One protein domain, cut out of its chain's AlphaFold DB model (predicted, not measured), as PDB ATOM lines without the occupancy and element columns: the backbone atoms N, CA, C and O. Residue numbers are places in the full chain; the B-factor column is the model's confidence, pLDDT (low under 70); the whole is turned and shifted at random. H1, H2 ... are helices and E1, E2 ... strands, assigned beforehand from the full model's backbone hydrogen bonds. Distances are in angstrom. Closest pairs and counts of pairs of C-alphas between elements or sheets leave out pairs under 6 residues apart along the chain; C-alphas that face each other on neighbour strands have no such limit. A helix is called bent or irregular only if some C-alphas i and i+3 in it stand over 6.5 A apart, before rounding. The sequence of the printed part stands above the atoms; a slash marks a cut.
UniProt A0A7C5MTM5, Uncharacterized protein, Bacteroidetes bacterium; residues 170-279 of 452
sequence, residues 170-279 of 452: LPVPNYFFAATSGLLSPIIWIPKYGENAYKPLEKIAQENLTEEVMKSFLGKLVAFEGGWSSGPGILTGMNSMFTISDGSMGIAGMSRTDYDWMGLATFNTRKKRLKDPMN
ATOM      1  N   LEU A 170     232.250 275.579 173.462       89.88
ATOM      2  CA  LEU A 170     230.846 275.192 173.317       89.88
ATOM      3  C   LEU A 170     230.621 273.817 173.964       89.88
ATOM      4  O   LEU A 170     231.358 272.878 173.640       89.88
ATOM      5  N   PRO A 171     229.628 273.669 174.858       89.81
ATOM      6  CA  PRO A 171     229.246 272.368 175.387       89.81
ATOM      7  C   PRO A 171     228.437 271.586 174.352       89.81
ATOM      8  O   PRO A 171     227.445 272.064 173.804       89.81
ATOM      9  N   VAL A 172     228.831 270.351 174.088       85.12
ATOM     10  CA  VAL A 172     228.145 269.479 173.134       85.12
ATOM     11  C   VAL A 172     228.009 268.080 173.723       85.12
ATOM     12  O   VAL A 172     228.877 267.650 174.483       85.12
ATOM     13  N   PRO A 173     226.943 267.333 173.418       79.88
ATOM     14  CA  PRO A 173     226.833 265.957 173.866       79.88
ATOM     15  C   PRO A 173     227.926 265.077 173.260       79.88
ATOM     16  O   PRO A 173     228.250 265.211 172.081       79.88
ATOM     17  N   ASN A 174     228.456 264.126 174.031       75.75
ATOM     18  CA  ASN A 174     229.507 263.220 173.545       75.75
ATOM     19  C   ASN A 174     229.096 262.421 172.296       75.75
ATOM     20  O   ASN A 174     229.922 262.132 171.434       75.75
ATOM     21  N   TYR A 175     227.807 262.115 172.165       71.06
ATOM     22  CA  TYR A 175     227.255 261.359 171.053       71.06
ATOM     23  C   TYR A 175     227.185 262.154 169.746       71.06
ATOM     24  O   TYR A 175     226.929 261.553 168.709       71.06
ATOM     25  N   PHE A 176     227.478 263.463 169.746       70.62
ATOM     26  CA  PHE A 176     227.744 264.204 168.501       70.62
ATOM     27  C   PHE A 176     228.928 263.605 167.728       70.62
ATOM     28  O   PHE A 176     229.070 263.846 166.534       70.62
ATOM     29  N   PHE A 177     229.760 262.809 168.404       69.00
ATOM     30  CA  PHE A 177     230.991 262.237 167.871       69.00
ATOM     31  C   PHE A 177     231.004 260.721 168.040       69.00
ATOM     32  O   PHE A 177     232.028 260.137 168.374       69.00
ATOM     33  N   ALA A 178     229.858 260.076 167.832       56.84
ATOM     34  CA  ALA A 178     229.624 258.646 168.028       56.84
ATOM     35  C   ALA A 178     230.692 257.701 167.455       56.84
ATOM     36  O   ALA A 178     230.955 256.651 168.031       56.84
ATOM     37  N   ALA A 179     231.360 258.098 166.371       54.59
ATOM     38  CA  ALA A 179     232.488 257.377 165.784       54.59
ATOM     39  C   ALA A 179     233.749 257.312 166.677       54.59
ATOM     40  O   ALA A 179     234.664 256.543 166.402       54.59
ATOM     41  N   THR A 180     233.818 258.116 167.739       55.94
ATOM     42  CA  THR A 180     234.950 258.210 168.680       55.94
ATOM     43  C   THR A 180     234.706 257.442 169.981       55.94
ATOM     44  O   THR A 180     235.418 257.659 170.960       55.94
ATOM     45  N   SER A 181     233.697 256.558 169.992       48.66
ATOM     46  CA  SER A 181     233.161 255.820 171.142       48.66
ATOM     47  C   SER A 181     234.233 255.080 171.950       48.66
ATOM     48  O   SER A 181     234.483 253.887 171.789       48.66
ATOM     49  N   GLY A 182     234.858 255.808 172.861       52.44
ATOM     50  CA  GLY A 182     235.882 255.324 173.762       52.44
ATOM     51  C   GLY A 182     235.973 256.290 174.923       52.44
ATOM     52  O   GLY A 182     236.964 257.006 175.031       52.44
ATOM     53  N   LEU A 183     234.916 256.289 175.752       53.72
ATOM     54  CA  LEU A 183     234.670 257.195 176.885       53.72
ATOM     55  C   LEU A 183     234.480 258.634 176.427       53.72
ATOM     56  O   LEU A 183     235.057 258.992 175.428       53.72
ATOM     57  N   LEU A 184     233.647 259.415 177.118       59.66
ATOM     58  CA  LEU A 184     233.818 260.824 177.501       59.66
ATOM     59  C   LEU A 184     232.577 261.208 178.325       59.66
ATOM     60  O   LEU A 184     231.514 260.601 178.166       59.66
ATOM     61  N   SER A 185     232.722 262.182 179.226       67.81
ATOM     62  CA  SER A 185     231.612 262.837 179.939       67.81
ATOM     63  C   SER A 185     230.384 263.033 179.025       67.81
ATOM     64  O   SER A 185     230.583 263.297 177.841       67.81
ATOM     65  N   PRO A 186     229.129 262.939 179.519       75.06
ATOM     66  CA  PRO A 186     227.929 263.140 178.693       75.06
ATOM     67  C   PRO A 186     227.966 264.429 177.869       75.06
ATOM     68  O   PRO A 186     227.435 264.469 176.763       75.06
ATOM     69  N   ILE A 187     228.631 265.452 178.411       82.19
ATOM     70  CA  ILE A 187     228.966 266.701 177.739       82.19
ATOM     71  C   ILE A 187     230.478 266.779 177.557       82.19
ATOM     72  O   ILE A 187     231.236 266.539 178.503       82.19
ATOM     73  N   ILE A 188     230.896 267.170 176.361       83.12
ATOM     74  CA  ILE A 188     232.275 267.495 176.017       83.12
ATOM     75  C   ILE A 188     232.353 268.950 175.561       83.12
ATOM     76  O   ILE A 188     231.365 269.526 175.104       83.12
ATOM     77  N   TRP A 189     233.530 269.547 175.697       87.06
ATOM     78  CA  TRP A 189     233.773 270.935 175.319       87.06
ATOM     79  C   TRP A 189     234.558 270.982 174.019       87.06
ATOM     80  O   TRP A 189     235.636 270.395 173.932       87.06
ATOM     81  N   ILE A 190     234.037 271.698 173.026       88.25
ATOM     82  CA  ILE A 190     234.718 271.936 171.747       88.25
ATOM     83  C   ILE A 190     235.186 273.395 171.642       88.25
ATOM     84  O   ILE A 190     234.580 274.274 172.266       88.25
ATOM     85  N   PRO A 191     236.235 273.685 170.852       89.69
ATOM     86  CA  PRO A 191     236.688 275.049 170.624       89.69
ATOM     87  C   PRO A 191     235.641 275.837 169.820       89.69
ATOM     88  O   PRO A 191     235.133 275.361 168.808       89.69
ATOM     89  N   LYS A 192     235.328 277.058 170.262       88.75
ATOM     90  CA  LYS A 192     234.441 278.010 169.573       88.75
ATOM     91  C   LYS A 192     235.169 278.817 168.491       88.75
ATOM     92  O   LYS A 192     234.597 279.144 167.458       88.75
ATOM     93  N   TYR A 193     236.425 279.162 168.738       87.50
ATOM     94  CA  TYR A 193     237.302 279.908 167.832       87.50
ATOM     95  C   TYR A 193     238.359 279.005 167.181       87.50
ATOM     96  O   TYR A 193     238.408 277.809 167.462       87.50
ATOM     97  N   GLY A 194     239.184 279.580 166.306       84.25
ATOM     98  CA  GLY A 194     240.321 278.902 165.687       84.25
ATOM     99  C   GLY A 194     241.556 278.803 166.594       84.25
ATOM    100  O   GLY A 194     241.516 279.184 167.761       84.25
ATOM    101  N   GLU A 195     242.647 278.249 166.069       85.44
ATOM    102  CA  GLU A 195     243.827 277.822 166.836       85.44
ATOM    103  C   GLU A 195     244.485 278.961 167.622       85.44
ATOM    104  O   GLU A 195     244.795 278.800 168.802       85.44
ATOM    105  N   ASN A 196     244.606 280.139 167.008       84.19
ATOM    106  CA  ASN A 196     245.220 281.330 167.607       84.19
ATOM    107  C   ASN A 196     244.476 281.873 168.844       84.19
ATOM    108  O   ASN A 196     244.980 282.768 169.533       84.19
ATOM    109  N   ALA A 197     243.271 281.370 169.115       87.25
ATOM    110  CA  ALA A 197     242.479 281.725 170.277       87.25
ATOM    111  C   ALA A 197     242.854 280.932 171.531       87.25
ATOM    112  O   ALA A 197     242.417 281.306 172.622       87.25
ATOM    113  N   TYR A 198     243.636 279.857 171.398       88.19
ATOM    114  CA  TYR A 198     243.959 278.966 172.508       88.19
ATOM    115  C   TYR A 198     245.448 278.901 172.780       88.19
ATOM    116  O   TYR A 198     246.288 279.048 171.893       88.19
ATOM    117  N   LYS A 199     245.770 278.645 174.043       87.75
ATOM    118  CA  LYS A 199     247.123 278.361 174.508       87.75
ATOM    119  C   LYS A 199     247.097 277.120 175.401       87.75
ATOM    120  O   LYS A 199     246.061 276.818 175.991       87.75
ATOM    121  N   PRO A 200     248.203 276.376 175.515       90.38
ATOM    122  CA  PRO A 200     248.309 275.345 176.534       90.38
ATOM    123  C   PRO A 200     248.444 275.987 177.922       90.38
ATOM    124  O   PRO A 200     249.230 276.916 178.095       90.38
ATOM    125  N   LEU A 201     247.723 275.458 178.912       89.00
ATOM    126  CA  LEU A 201     247.910 275.775 180.334       89.00
ATOM    127  C   LEU A 201     249.348 275.467 180.776       89.00
ATOM    128  O   LEU A 201     249.998 276.259 181.447       89.00
ATOM    129  N   GLU A 202     249.841 274.305 180.352       91.31
ATOM    130  CA  GLU A 202     251.208 273.833 180.530       91.31
ATOM    131  C   GLU A 202     251.574 272.985 179.309       91.31
ATOM    132  O   GLU A 202     250.765 272.168 178.868       91.31
ATOM    133  N   LYS A 203     252.777 273.165 178.752       94.44
ATOM    134  CA  LYS A 203     253.288 272.302 177.679       94.44
ATOM    135  C   LYS A 203     253.988 271.089 178.284       94.44
ATOM    136  O   LYS A 203     255.088 271.221 178.817       94.44
ATOM    137  N   ILE A 204     253.388 269.911 178.148       95.38
ATOM    138  CA  ILE A 204     254.033 268.643 178.492       95.38
ATOM    139  C   ILE A 204     254.729 268.111 177.241       95.38
ATOM    140  O   ILE A 204     254.068 267.750 176.268       95.38
ATOM    141  N   ALA A 205     256.062 268.090 177.267       95.56
ATOM    142  CA  ALA A 205     256.886 267.579 176.173       95.56
ATOM    143  C   ALA A 205     256.691 266.069 175.952       95.56
ATOM    144  O   ALA A 205     256.349 265.338 176.890       95.56
ATOM    145  N   GLN A 206     256.944 265.610 174.725       94.38
ATOM    146  CA  GLN A 206     256.782 264.228 174.266       94.38
ATOM    147  C   GLN A 206     257.276 263.171 175.262       94.38
ATOM    148  O   GLN A 206     256.561 262.213 175.570       94.38
ATOM    149  N   GLU A 207     258.489 263.332 175.788       93.50
ATOM    150  CA  GLU A 207     259.130 262.375 176.692       93.50
ATOM    151  C   GLU A 207     258.382 262.203 178.023       93.50
ATOM    152  O   GLU A 207     258.513 261.168 178.681       93.50
ATOM    153  N   ASN A 208     257.559 263.187 178.391       95.19
ATOM    154  CA  ASN A 208     256.774 263.222 179.620       95.19
ATOM    155  C   ASN A 208     255.289 262.890 179.397       95.19
ATOM    156  O   ASN A 208     254.542 262.789 180.372       95.19
ATOM    157  N   LEU A 209     254.848 262.661 178.154       92.12
ATOM    158  CA  LEU A 209     253.486 262.214 177.836       92.12
ATOM    159  C   LEU A 209     253.289 260.734 178.211       92.12
ATOM    160  O   LEU A 209     253.088 259.863 177.372       92.12
ATOM    161  N   THR A 210     253.373 260.383 179.490       91.75
ATOM    162  CA  THR A 210     253.152 258.998 179.937       91.75
ATOM    163  C   THR A 210     251.719 258.531 179.640       91.75
ATOM    164  O   THR A 210     250.821 259.331 179.389       91.75
ATOM    165  N   GLU A 211     251.468 257.218 179.679       88.56
ATOM    166  CA  GLU A 211     250.105 256.684 179.507       88.56
ATOM    167  C   GLU A 211     249.128 257.264 180.547       88.56
ATOM    168  O   GLU A 211     247.963 257.503 180.244       88.56
ATOM    169  N   GLU A 212     249.608 257.534 181.761       91.12
ATOM    170  CA  GLU A 212     248.833 258.179 182.820       91.12
ATOM    171  C   GLU A 212     248.484 259.634 182.473       91.12
ATOM    172  O   GLU A 212     247.327 260.032 182.612       91.12
ATOM    173  N   VAL A 213     249.443 260.399 181.938       92.31
ATOM    174  CA  VAL A 213     249.206 261.772 181.463       92.31
ATOM    175  C   VAL A 213     248.191 261.775 180.321       92.31
ATOM    176  O   VAL A 213     247.202 262.504 180.391       92.31
ATOM    177  N   MET A 214     248.360 260.904 179.322       89.38
ATOM    178  CA  MET A 214     247.411 260.769 178.211       89.38
ATOM    179  C   MET A 214     246.007 260.406 178.713       89.38
ATOM    180  O   MET A 214     245.026 261.041 178.329       89.38
ATOM    181  N   LYS A 215     245.892 259.452 179.649       87.44
ATOM    182  CA  LYS A 215     244.608 259.106 180.286       87.44
ATOM    183  C   LYS A 215     243.976 260.291 181.011       87.44
ATOM    184  O   LYS A 215     242.757 260.432 180.984       87.44
ATOM    185  N   SER A 216     244.783 261.154 181.628       89.44
ATOM    186  CA  SER A 216     244.294 262.349 182.324       89.44
ATOM    187  C   SER A 216     243.699 263.408 181.383       89.44
ATOM    188  O   SER A 216     242.898 264.235 181.834       89.44
ATOM    189  N   PHE A 217     244.062 263.369 180.096       89.44
ATOM    190  CA  PHE A 217     243.564 264.253 179.040       89.44
ATOM    191  C   PHE A 217     242.376 263.688 178.261       89.44
ATOM    192  O   PHE A 217     241.755 264.440 177.514       89.44
ATOM    193  N   LEU A 218     242.012 262.414 178.449       86.19
ATOM    194  CA  LEU A 218     240.877 261.810 177.749       86.19
ATOM    195  C   LEU A 218     239.600 262.640 177.951       86.19
ATOM    196  O   LEU A 218     239.107 262.817 179.066       86.19
ATOM    197  N   GLY A 219     239.093 263.164 176.839       80.50
ATOM    198  CA  GLY A 219     237.887 263.988 176.735       80.50
ATOM    199  C   GLY A 219     237.976 265.401 177.198       80.50
ATOM    200  O   GLY A 219     236.957 266.091 177.252       80.50
ATOM    201  N   LYS A 220     239.179 265.823 177.540       86.62
ATOM    202  CA  LYS A 220     239.465 267.216 177.771       86.62
ATOM    203  C   LYS A 220     239.930 267.816 176.464       86.62
ATOM    204  O   LYS A 220     240.535 267.151 175.621       86.62
ATOM    205  N   LEU A 221     239.634 269.095 176.326       89.38
ATOM    206  CA  LEU A 221     240.192 269.872 175.250       89.38
ATOM    207  C   LEU A 221     241.658 270.178 175.563       89.38
ATOM    208  O   LEU A 221     241.989 270.693 176.636       89.38
ATOM    209  N   VAL A 222     242.524 269.846 174.620       91.75
ATOM    210  CA  VAL A 222     243.966 270.035 174.688       91.75
ATOM    211  C   VAL A 222     244.430 270.907 173.532       91.75
ATOM    212  O   VAL A 222     243.842 270.889 172.455       91.75
ATOM    213  N   ALA A 223     245.484 271.679 173.760       92.56
ATOM    214  CA  ALA A 223     246.321 272.221 172.705       92.56
ATOM    215  C   ALA A 223     247.495 271.258 172.501       92.56
ATOM    216  O   ALA A 223     248.026 270.711 173.476       92.56
ATOM    217  N   PHE A 224     247.901 271.044 171.258       92.19
ATOM    218  CA  PHE A 224     249.002 270.143 170.932       92.19
ATOM    219  C   PHE A 224     249.783 270.629 169.710       92.19
ATOM    220  O   PHE A 224     249.299 271.445 168.925       92.19
ATOM    221  N   GLU A 225     250.979 270.077 169.549       90.44
ATOM    222  CA  GLU A 225     251.797 270.154 168.338       90.44
ATOM    223  C   GLU A 225     252.397 268.768 168.103       90.44
ATOM    224  O   GLU A 225     252.804 268.100 169.062       90.44
ATOM    225  N   GLY A 226     252.407 268.303 166.856       86.06
ATOM    226  CA  GLY A 226     253.058 267.049 166.508       86.06
ATOM    227  C   GLY A 226     252.709 266.498 165.131       86.06
ATOM    228  O   GLY A 226     251.606 266.683 164.608       86.06
ATOM    229  N   GLY A 227     253.651 265.759 164.547       81.75
ATOM    230  CA  GLY A 227     253.494 265.120 163.245       81.75
ATOM    231  C   GLY A 227     253.230 266.151 162.148       81.75
ATOM    232  O   GLY A 227     254.133 266.872 161.740       81.75
ATOM    233  N   TRP A 228     251.987 266.206 161.665       71.50
ATOM    234  CA  TRP A 228     251.548 267.102 160.583       71.50
ATOM    235  C   TRP A 228     250.483 268.112 161.038       71.50
ATOM    236  O   TRP A 228     249.799 268.689 160.193       71.50
ATOM    237  N   SER A 229     250.257 268.255 162.348       80.06
ATOM    238  CA  SER A 229     249.127 269.014 162.888       80.06
ATOM    239  C   SER A 229     249.479 269.750 164.181       80.06
ATOM    240  O   SER A 229     250.303 269.301 164.978       80.06
ATOM    241  N   SER A 230     248.802 270.868 164.407       86.06
ATOM    242  CA  SER A 230     248.806 271.605 165.663       86.06
ATOM    243  C   SER A 230     247.420 272.181 165.933       86.06
ATOM    244  O   SER A 230     246.567 272.257 165.044       86.06
ATOM    245  N   GLY A 231     247.184 272.551 167.187       88.19
ATOM    246  CA  GLY A 231     246.042 273.364 167.585       88.19
ATOM    247  C   GLY A 231     245.153 272.722 168.648       88.19
ATOM    248  O   GLY A 231     245.594 271.835 169.380       88.19
ATOM    249  N   PRO A 232     243.914 273.217 168.820       89.56
ATOM    250  CA  PRO A 232     242.983 272.697 169.810       89.56
ATOM    251  C   PRO A 232     242.301 271.414 169.315       89.56
ATOM    252  O   PRO A 232     241.792 271.346 168.195       89.56
ATOM    253  N   GLY A 233     242.215 270.410 170.179       89.31
ATOM    254  CA  GLY A 233     241.518 269.161 169.896       89.31
ATOM    255  C   GLY A 233     241.106 268.421 171.163       89.31
ATOM    256  O   GLY A 233     241.494 268.781 172.269       89.31
ATOM    257  N   ILE A 234     240.276 267.398 171.012       87.88
ATOM    258  CA  ILE A 234     239.819 266.533 172.099       87.88
ATOM    259  C   ILE A 234     240.531 265.194 171.960       87.88
ATOM    260  O   ILE A 234     240.376 264.505 170.950       87.88
ATOM    261  N   LEU A 235     241.281 264.801 172.989       85.81
ATOM    262  CA  LEU A 235     241.907 263.484 173.014       85.81
ATOM    263  C   LEU A 235     240.846 262.408 173.275       85.81
ATOM    264  O   LEU A 235     240.121 262.472 174.271       85.81
ATOM    265  N   THR A 236     240.776 261.399 172.410       79.38
ATOM    266  CA  THR A 236     239.809 260.296 172.521       79.38
ATOM    267  C   THR A 236     240.486 258.980 172.931       79.38
ATOM    268  O   THR A 236     241.712 258.845 172.874       79.38
ATOM    269  N   GLY A 237     239.694 257.983 173.347       67.31
ATOM    270  CA  GLY A 237     240.177 256.701 173.883       67.31
ATOM    271  C   GLY A 237     241.057 255.852 172.953       67.31
ATOM    272  O   GLY A 237     241.647 254.879 173.416       67.31
ATOM    273  N   MET A 238     241.186 256.209 171.670       63.22
ATOM    274  CA  MET A 238     242.030 255.510 170.687       63.22
ATOM    275  C   MET A 238     243.400 256.179 170.462       63.22
ATOM    276  O   MET A 238     244.031 255.942 169.435       63.22
ATOM    277  N   ASN A 239     243.854 257.047 171.378       69.25
ATOM    278  CA  ASN A 239     244.978 257.980 171.165       69.25
ATOM    279  C   ASN A 239     244.781 258.918 169.962       69.25
ATOM    280  O   ASN A 239     245.709 259.600 169.539       69.25
ATOM    281  N   SER A 240     243.576 258.983 169.406       75.38
ATOM    282  CA  SER A 240     243.272 259.883 168.307       75.38
ATOM    283  C   SER A 240     242.863 261.254 168.833       75.38
ATOM    284  O   SER A 240     242.241 261.383 169.893       75.38
ATOM    285  N   MET A 241     243.218 262.275 168.064       82.88
ATOM    286  CA  MET A 241     242.821 263.648 168.299       82.88
ATOM    287  C   MET A 241     241.597 263.963 167.453       82.88
ATOM    288  O   MET A 241     241.638 263.872 166.224       82.88
ATOM    289  N   PHE A 242     240.507 264.347 168.102       80.69
ATOM    290  CA  PHE A 242     239.369 264.928 167.413       80.69
ATOM    291  C   PHE A 242     239.569 266.438 167.305       80.69
ATOM    292  O   PHE A 242     239.709 267.125 168.314       80.69
ATOM    293  N   THR A 243     239.566 266.966 166.089       79.94
ATOM    294  CA  THR A 243     239.665 268.403 165.828       79.94
ATOM    295  C   THR A 243     238.396 268.877 165.142       79.94
ATOM    296  O   THR A 243     237.810 268.183 164.307       79.94
ATOM    297  N   ILE A 244     237.956 270.074 165.506       75.75
ATOM    298  CA  ILE A 244     236.809 270.722 164.887       75.75
ATOM    299  C   ILE A 244     237.143 272.178 164.626       75.75
ATOM    300  O   ILE A 244     237.705 272.868 165.474       75.75
ATOM    301  N   SER A 245     236.801 272.630 163.430       71.75
ATOM    302  CA  SER A 245     236.978 274.004 162.998       71.75
ATOM    303  C   SER A 245     235.754 274.466 162.217       71.75
ATOM    304  O   SER A 245     234.862 273.692 161.851       71.75
ATOM    305  N   ASP A 246     235.687 275.765 161.947       64.88
ATOM    306  CA  ASP A 246     234.658 276.266 161.052       64.88
ATOM    307  C   ASP A 246     234.950 275.832 159.605       64.88
ATOM    308  O   ASP A 246     235.827 276.373 158.941       64.88
ATOM    309  N   GLY A 247     234.239 274.804 159.154       64.00
ATOM    310  CA  GLY A 247     234.281 274.234 157.812       64.00
ATOM    311  C   GLY A 247     234.569 272.734 157.813       64.00
ATOM    312  O   GLY A 247     234.257 272.070 156.829       64.00
ATOM    313  N   SER A 248     235.119 272.192 158.904       68.50
ATOM    314  CA  SER A 248     235.592 270.808 158.950       68.50
ATOM    315  C   SER A 248     235.513 270.201 160.351       68.50
ATOM    316  O   SER A 248     235.602 270.892 161.365       68.50
ATOM    317  N   MET A 249     235.374 268.883 160.397       74.75
ATOM    318  CA  MET A 249     235.627 268.064 161.575       74.75
ATOM    319  C   MET A 249     236.470 266.871 161.147       74.75
ATOM    320  O   MET A 249     236.296 266.351 160.044       74.75
ATOM    321  N   GLY A 250     237.397 266.451 161.996       73.12
ATOM    322  CA  GLY A 250     238.323 265.385 161.649       73.12
ATOM    323  C   GLY A 250     238.822 264.636 162.868       73.12
ATOM    324  O   GLY A 250     239.017 265.207 163.938       73.12
ATOM    325  N   ILE A 251     239.058 263.343 162.678       74.38
ATOM    326  CA  ILE A 251     239.774 262.503 163.632       74.38
ATOM    327  C   ILE A 251     241.143 262.226 163.026       74.38
ATOM    328  O   ILE A 251     241.240 261.605 161.967       74.38
ATOM    329  N   ALA A 252     242.195 262.668 163.700       73.75
ATOM    330  CA  ALA A 252     243.560 262.297 163.374       73.75
ATOM    331  C   ALA A 252     243.999 261.177 164.318       73.75
ATOM    332  O   ALA A 252     244.085 261.368 165.532       73.75
ATOM    333  N   GLY A 253     244.265 259.990 163.775       73.31
ATOM    334  CA  GLY A 253     244.964 258.948 164.519       73.31
ATOM    335  C   GLY A 253     246.420 259.360 164.697       73.31
ATOM    336  O   GLY A 253     247.144 259.442 163.710       73.31
ATOM    337  N   MET A 254     246.838 259.629 165.932       75.50
ATOM    338  CA  MET A 254     248.223 259.958 166.257       75.50
ATOM    339  C   MET A 254     248.722 258.985 167.315       75.50
ATOM    340  O   MET A 254     248.068 258.736 168.328       75.50
ATOM    341  N   SER A 255     249.889 258.398 167.091       81.31
ATOM    342  CA  SER A 255     250.570 257.691 168.163       81.31
ATOM    343  C   SER A 255     251.088 258.711 169.175       81.31
ATOM    344  O   SER A 255     251.349 259.869 168.851       81.31
ATOM    345  N   ARG A 256     251.292 258.286 170.424       83.50
ATOM    346  CA  ARG A 256     251.912 259.147 171.440       83.50
ATOM    347  C   ARG A 256     253.237 259.753 170.952       83.50
ATOM    348  O   ARG A 256     253.552 260.890 171.275       83.50
ATOM    349  N   THR A 257     254.021 258.969 170.220       86.62
ATOM    350  CA  THR A 257     255.330 259.377 169.703       86.62
ATOM    351  C   THR A 257     255.241 260.355 168.536       86.62
ATOM    352  O   THR A 257     256.276 260.826 168.090       86.62
ATOM    353  N   ASP A 258     254.044 260.688 168.062       89.19
ATOM    354  CA  ASP A 258     253.870 261.702 167.025       89.19
ATOM    355  C   ASP A 258     253.674 263.104 167.614       89.19
ATOM    356  O   ASP A 258     253.741 264.071 166.869       89.19
ATOM    357  N   TYR A 259     253.436 263.239 168.926       90.50
ATOM    358  CA  TYR A 259     253.316 264.544 169.584       90.50
ATOM    359  C   TYR A 259     254.686 265.100 169.967       90.50
ATOM    360  O   TYR A 259     255.475 264.388 170.585       90.50
ATOM    361  N   ASP A 260     254.921 266.379 169.689       93.25
ATOM    362  CA  ASP A 260     256.048 267.143 170.231       93.25
ATOM    363  C   ASP A 260     255.715 267.641 171.645       93.25
ATOM    364  O   ASP A 260     256.526 267.536 172.571       93.25
ATOM    365  N   TRP A 261     254.486 268.134 171.838       94.25
ATOM    366  CA  TRP A 261     253.939 268.467 173.153       94.25
ATOM    367  C   TRP A 261     252.406 268.450 173.173       94.25
ATOM    368  O   TRP A 261     251.736 268.556 172.145       94.25
ATOM    369  N   MET A 262     251.841 268.353 174.378       94.12
ATOM    370  CA  MET A 262     250.402 268.476 174.629       94.12
ATOM    371  C   MET A 262     250.139 269.171 175.971       94.12
ATOM    372  O   MET A 262     250.926 269.047 176.908       94.12
ATOM    373  N   GLY A 263     249.029 269.896 176.075       93.88
ATOM    374  CA  GLY A 263     248.593 270.560 177.302       93.88
ATOM    375  C   GLY A 263     247.100 270.854 177.293       93.88
ATOM    376  O   GLY A 263     246.501 270.913 176.227       93.88
ATOM    377  N   LEU A 264     246.477 271.077 178.454       92.88
ATOM    378  CA  LEU A 264     245.072 271.515 178.497       92.88
ATOM    379  C   LEU A 264     244.909 272.853 177.769       92.88
ATOM    380  O   LEU A 264     245.692 273.771 178.001       92.88
ATOM    381  N   ALA A 265     243.899 272.974 176.910       91.81
ATOM    382  CA  ALA A 265     243.646 274.213 176.183       91.81
ATOM    383  C   ALA A 265     242.984 275.257 177.094       91.81
ATOM    384  O   ALA A 265     241.974 274.978 177.741       91.81
ATOM    385  N   THR A 266     243.513 276.477 177.095       90.62
ATOM    386  CA  THR A 266     242.919 277.662 177.719       90.62
ATOM    387  C   THR A 266     242.554 278.672 176.641       90.62
ATOM    388  O   THR A 266     243.264 278.817 175.645       90.62
ATOM    389  N   PHE A 267     241.422 279.357 176.807       88.38
ATOM    390  CA  PHE A 267     241.003 280.411 175.888       88.38
ATOM    391  C   PHE A 267     241.692 281.732 176.240       88.38
ATOM    392  O   PHE A 267     241.657 282.186 177.384       88.38
ATOM    393  N   ASN A 268     242.300 282.376 175.246       84.31
ATOM    394  CA  ASN A 268     242.924 283.679 175.406       84.31
ATOM    395  C   ASN A 268     241.883 284.797 175.241       84.31
ATOM    396  O   ASN A 268     241.688 285.341 174.150       84.31
ATOM    397  N   THR A 269     241.256 285.186 176.351       78.25
ATOM    398  CA  THR A 269     240.235 286.250 176.412       78.25
ATOM    399  C   THR A 269     240.734 287.623 175.954       78.25
ATOM    400  O   THR A 269     239.932 288.502 175.639       78.25
ATOM    401  N   ARG A 270     242.054 287.828 175.890       78.00
ATOM    402  CA  ARG A 270     242.669 289.104 175.504       78.00
ATOM    403  C   ARG A 270     242.962 289.211 174.012       78.00
ATOM    404  O   ARG A 270     243.360 290.284 173.559       78.00
ATOM    405  N   LYS A 271     242.752 288.142 173.236       81.12
ATOM    406  CA  LYS A 271     242.952 288.154 171.784       81.12
ATOM    407  C   LYS A 271     241.900 289.056 171.125       81.12
ATOM    408  O   LYS A 271     240.713 288.742 171.116       81.12
ATOM    409  N   LYS A 272     242.317 290.196 170.560       76.38
ATOM    410  CA  LYS A 272     241.381 291.243 170.087       76.38
ATOM    411  C   LYS A 272     240.837 290.987 168.678       76.38
ATOM    412  O   LYS A 272     239.873 291.629 168.267       76.38
ATOM    413  N   ARG A 273     241.485 290.108 167.906       82.69
ATOM    414  CA  ARG A 273     241.294 289.970 166.447       82.69
ATOM    415  C   ARG A 273     240.867 288.572 166.006       82.69
ATOM    416  O   ARG A 273     241.208 288.139 164.913       82.69
ATOM    417  N   LEU A 274     240.093 287.891 166.840       84.56
ATOM    418  CA  LEU A 274     239.502 286.609 166.474       84.56
ATOM    419  C   LEU A 274     238.490 286.775 165.337       84.56
ATOM    420  O   LEU A 274     237.834 287.817 165.213       84.56
ATOM    421  N   LYS A 275     238.375 285.741 164.504       86.69
ATOM    422  CA  LYS A 275     237.253 285.607 163.575       86.69
ATOM    423  C   LYS A 275     235.936 285.392 164.319       86.69
ATOM    424  O   LYS A 275     235.928 285.166 165.533       86.69
ATOM    425  N   ASP A 276     234.836 285.441 163.574       86.81
ATOM    426  CA  ASP A 276     233.529 285.154 164.144       86.81
ATOM    427  C   ASP A 276     233.525 283.737 164.749       86.81
ATOM    428  O   ASP A 276     234.065 282.796 164.155       86.81
ATOM    429  N   PRO A 277     232.976 283.578 165.963       88.00
ATOM    430  CA  PRO A 277     232.945 282.283 166.611       88.00
ATOM    431  C   PRO A 277     232.094 281.287 165.825       88.00
ATOM    432  O   PRO A 277     231.041 281.640 165.288       88.00
ATOM    433  N   MET A 278     232.478 280.014 165.879       88.62
ATOM    434  CA  MET A 278     231.573 278.923 165.545       88.62
ATOM    435  C   MET A 278     230.316 279.035 166.410       88.62
ATOM    436  O   MET A 278     230.377 279.289 167.617       88.62
ATOM    437  N   ASN A 279     229.173 278.855 165.767       88.00
ATOM    438  CA  ASN A 279     227.860 278.893 166.388       88.00
ATOM    439  C   ASN A 279     227.202 277.508 166.289       88.00
ATOM    440  O   ASN A 279     227.641 276.650 165.504       88.00
TER     441      ASN A 279
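Overview. This is residues 170 to 279 of the 452 residues of an uncharacterized protein of Bacteroidetes bacterium (UniProt A0A7C5MTM5). A strongly twisted, curled sheet of six strands makes most of the body, and a small ribbon of two strands, E1 and E2, packs on it through E2. The short helices H1 and H2 only graze the large sheet with part of their length, and an unnamed tail, residues 268 to 279, runs 15 to 22 A from the mean of all C-alphas. The printed part has 110 residues, with named elements in the order E1 H1 E2 E3 H2 E4 E5 E6 E7 E8, two helices and eight strands, class mixed. The large sheet runs E3 E8 E4 E5 E6 E7 and the small one E1 E2, both antiparallel. The whole is compact, with a radius of gyration of the C-alphas of 13.2 A and spans of 36 by 29 by 22 A.

Along the chain. Find C-alpha 170 at (230.846, 275.192, 173.317), where E1, residues 170 to 173, begins. H1 takes residues 174 to 180 and is irregular, with C-alphas 176 and 179 8.7 A apart. Next come E2, residues 187 to 191, 13.4 A long, and E3, residues 198 to 200. H2, residues 211 to 217, begins at C-alpha 211, (250.105, 256.684, 179.507). Then read E4, residues 221 to 226, 15.8 A; E5, 229 to 235, 13.6 A; E6, 240 to 245, 16.3 A; and E7, 248 to 253, 16.1 A. E8, residues 259 to 267, spans 21.1 A, bends by 60 degrees at residue 264 and ends at C-alpha 267, (241.003, 280.411, 175.888).

Arrangement. Start in the large sheet with the meander E4 E5 E6 E7, each strand the antiparallel neighbour of the one before, in three hairpins. Look for N 222 and O 233 at 2.8 A between E4 and E5, N 234 and O 242 at 2.8 A between E5 and E6, and N 243 and O 250 at 2.8 A between E6 and E7. E8 pairs with E4, N 223 to O 263 at 2.8 A, and past its bend with the edge strand E3, N 266 to O 199 at 2.8 A. E3, H2 and E4 form a split strand-helix-strand unit, two strands of one sheet joined through a helix, with E8 between them in the sheet, and its crossover is right-handed. In the small sheet, N 172 and O 188 are 2.9 A apart; the closest C-alphas of E2 and E4, Trp 189 and Leu 221, are 6.5 A apart. H1 grazes the large sheet with residues 177 to 180, H2 with 213 to 217. In H2 every O i to N i+4 pair is within hydrogen-bond range; in H1 0 of 3 are, beside 3 of 4 O i to N i+3 pairs.

Size, cuts and confidence. The farthest C-alphas, Glu 211 and Lys 272, are 36.9 A apart, while those of Leu 170 and Asn 279 are 8.4 A apart. The printed part has no cut, and no link is long. Mean pLDDT of the printed part is 82.2; look for values under 70 at residues 177 to 185, 237 to 239 and 246 to 248.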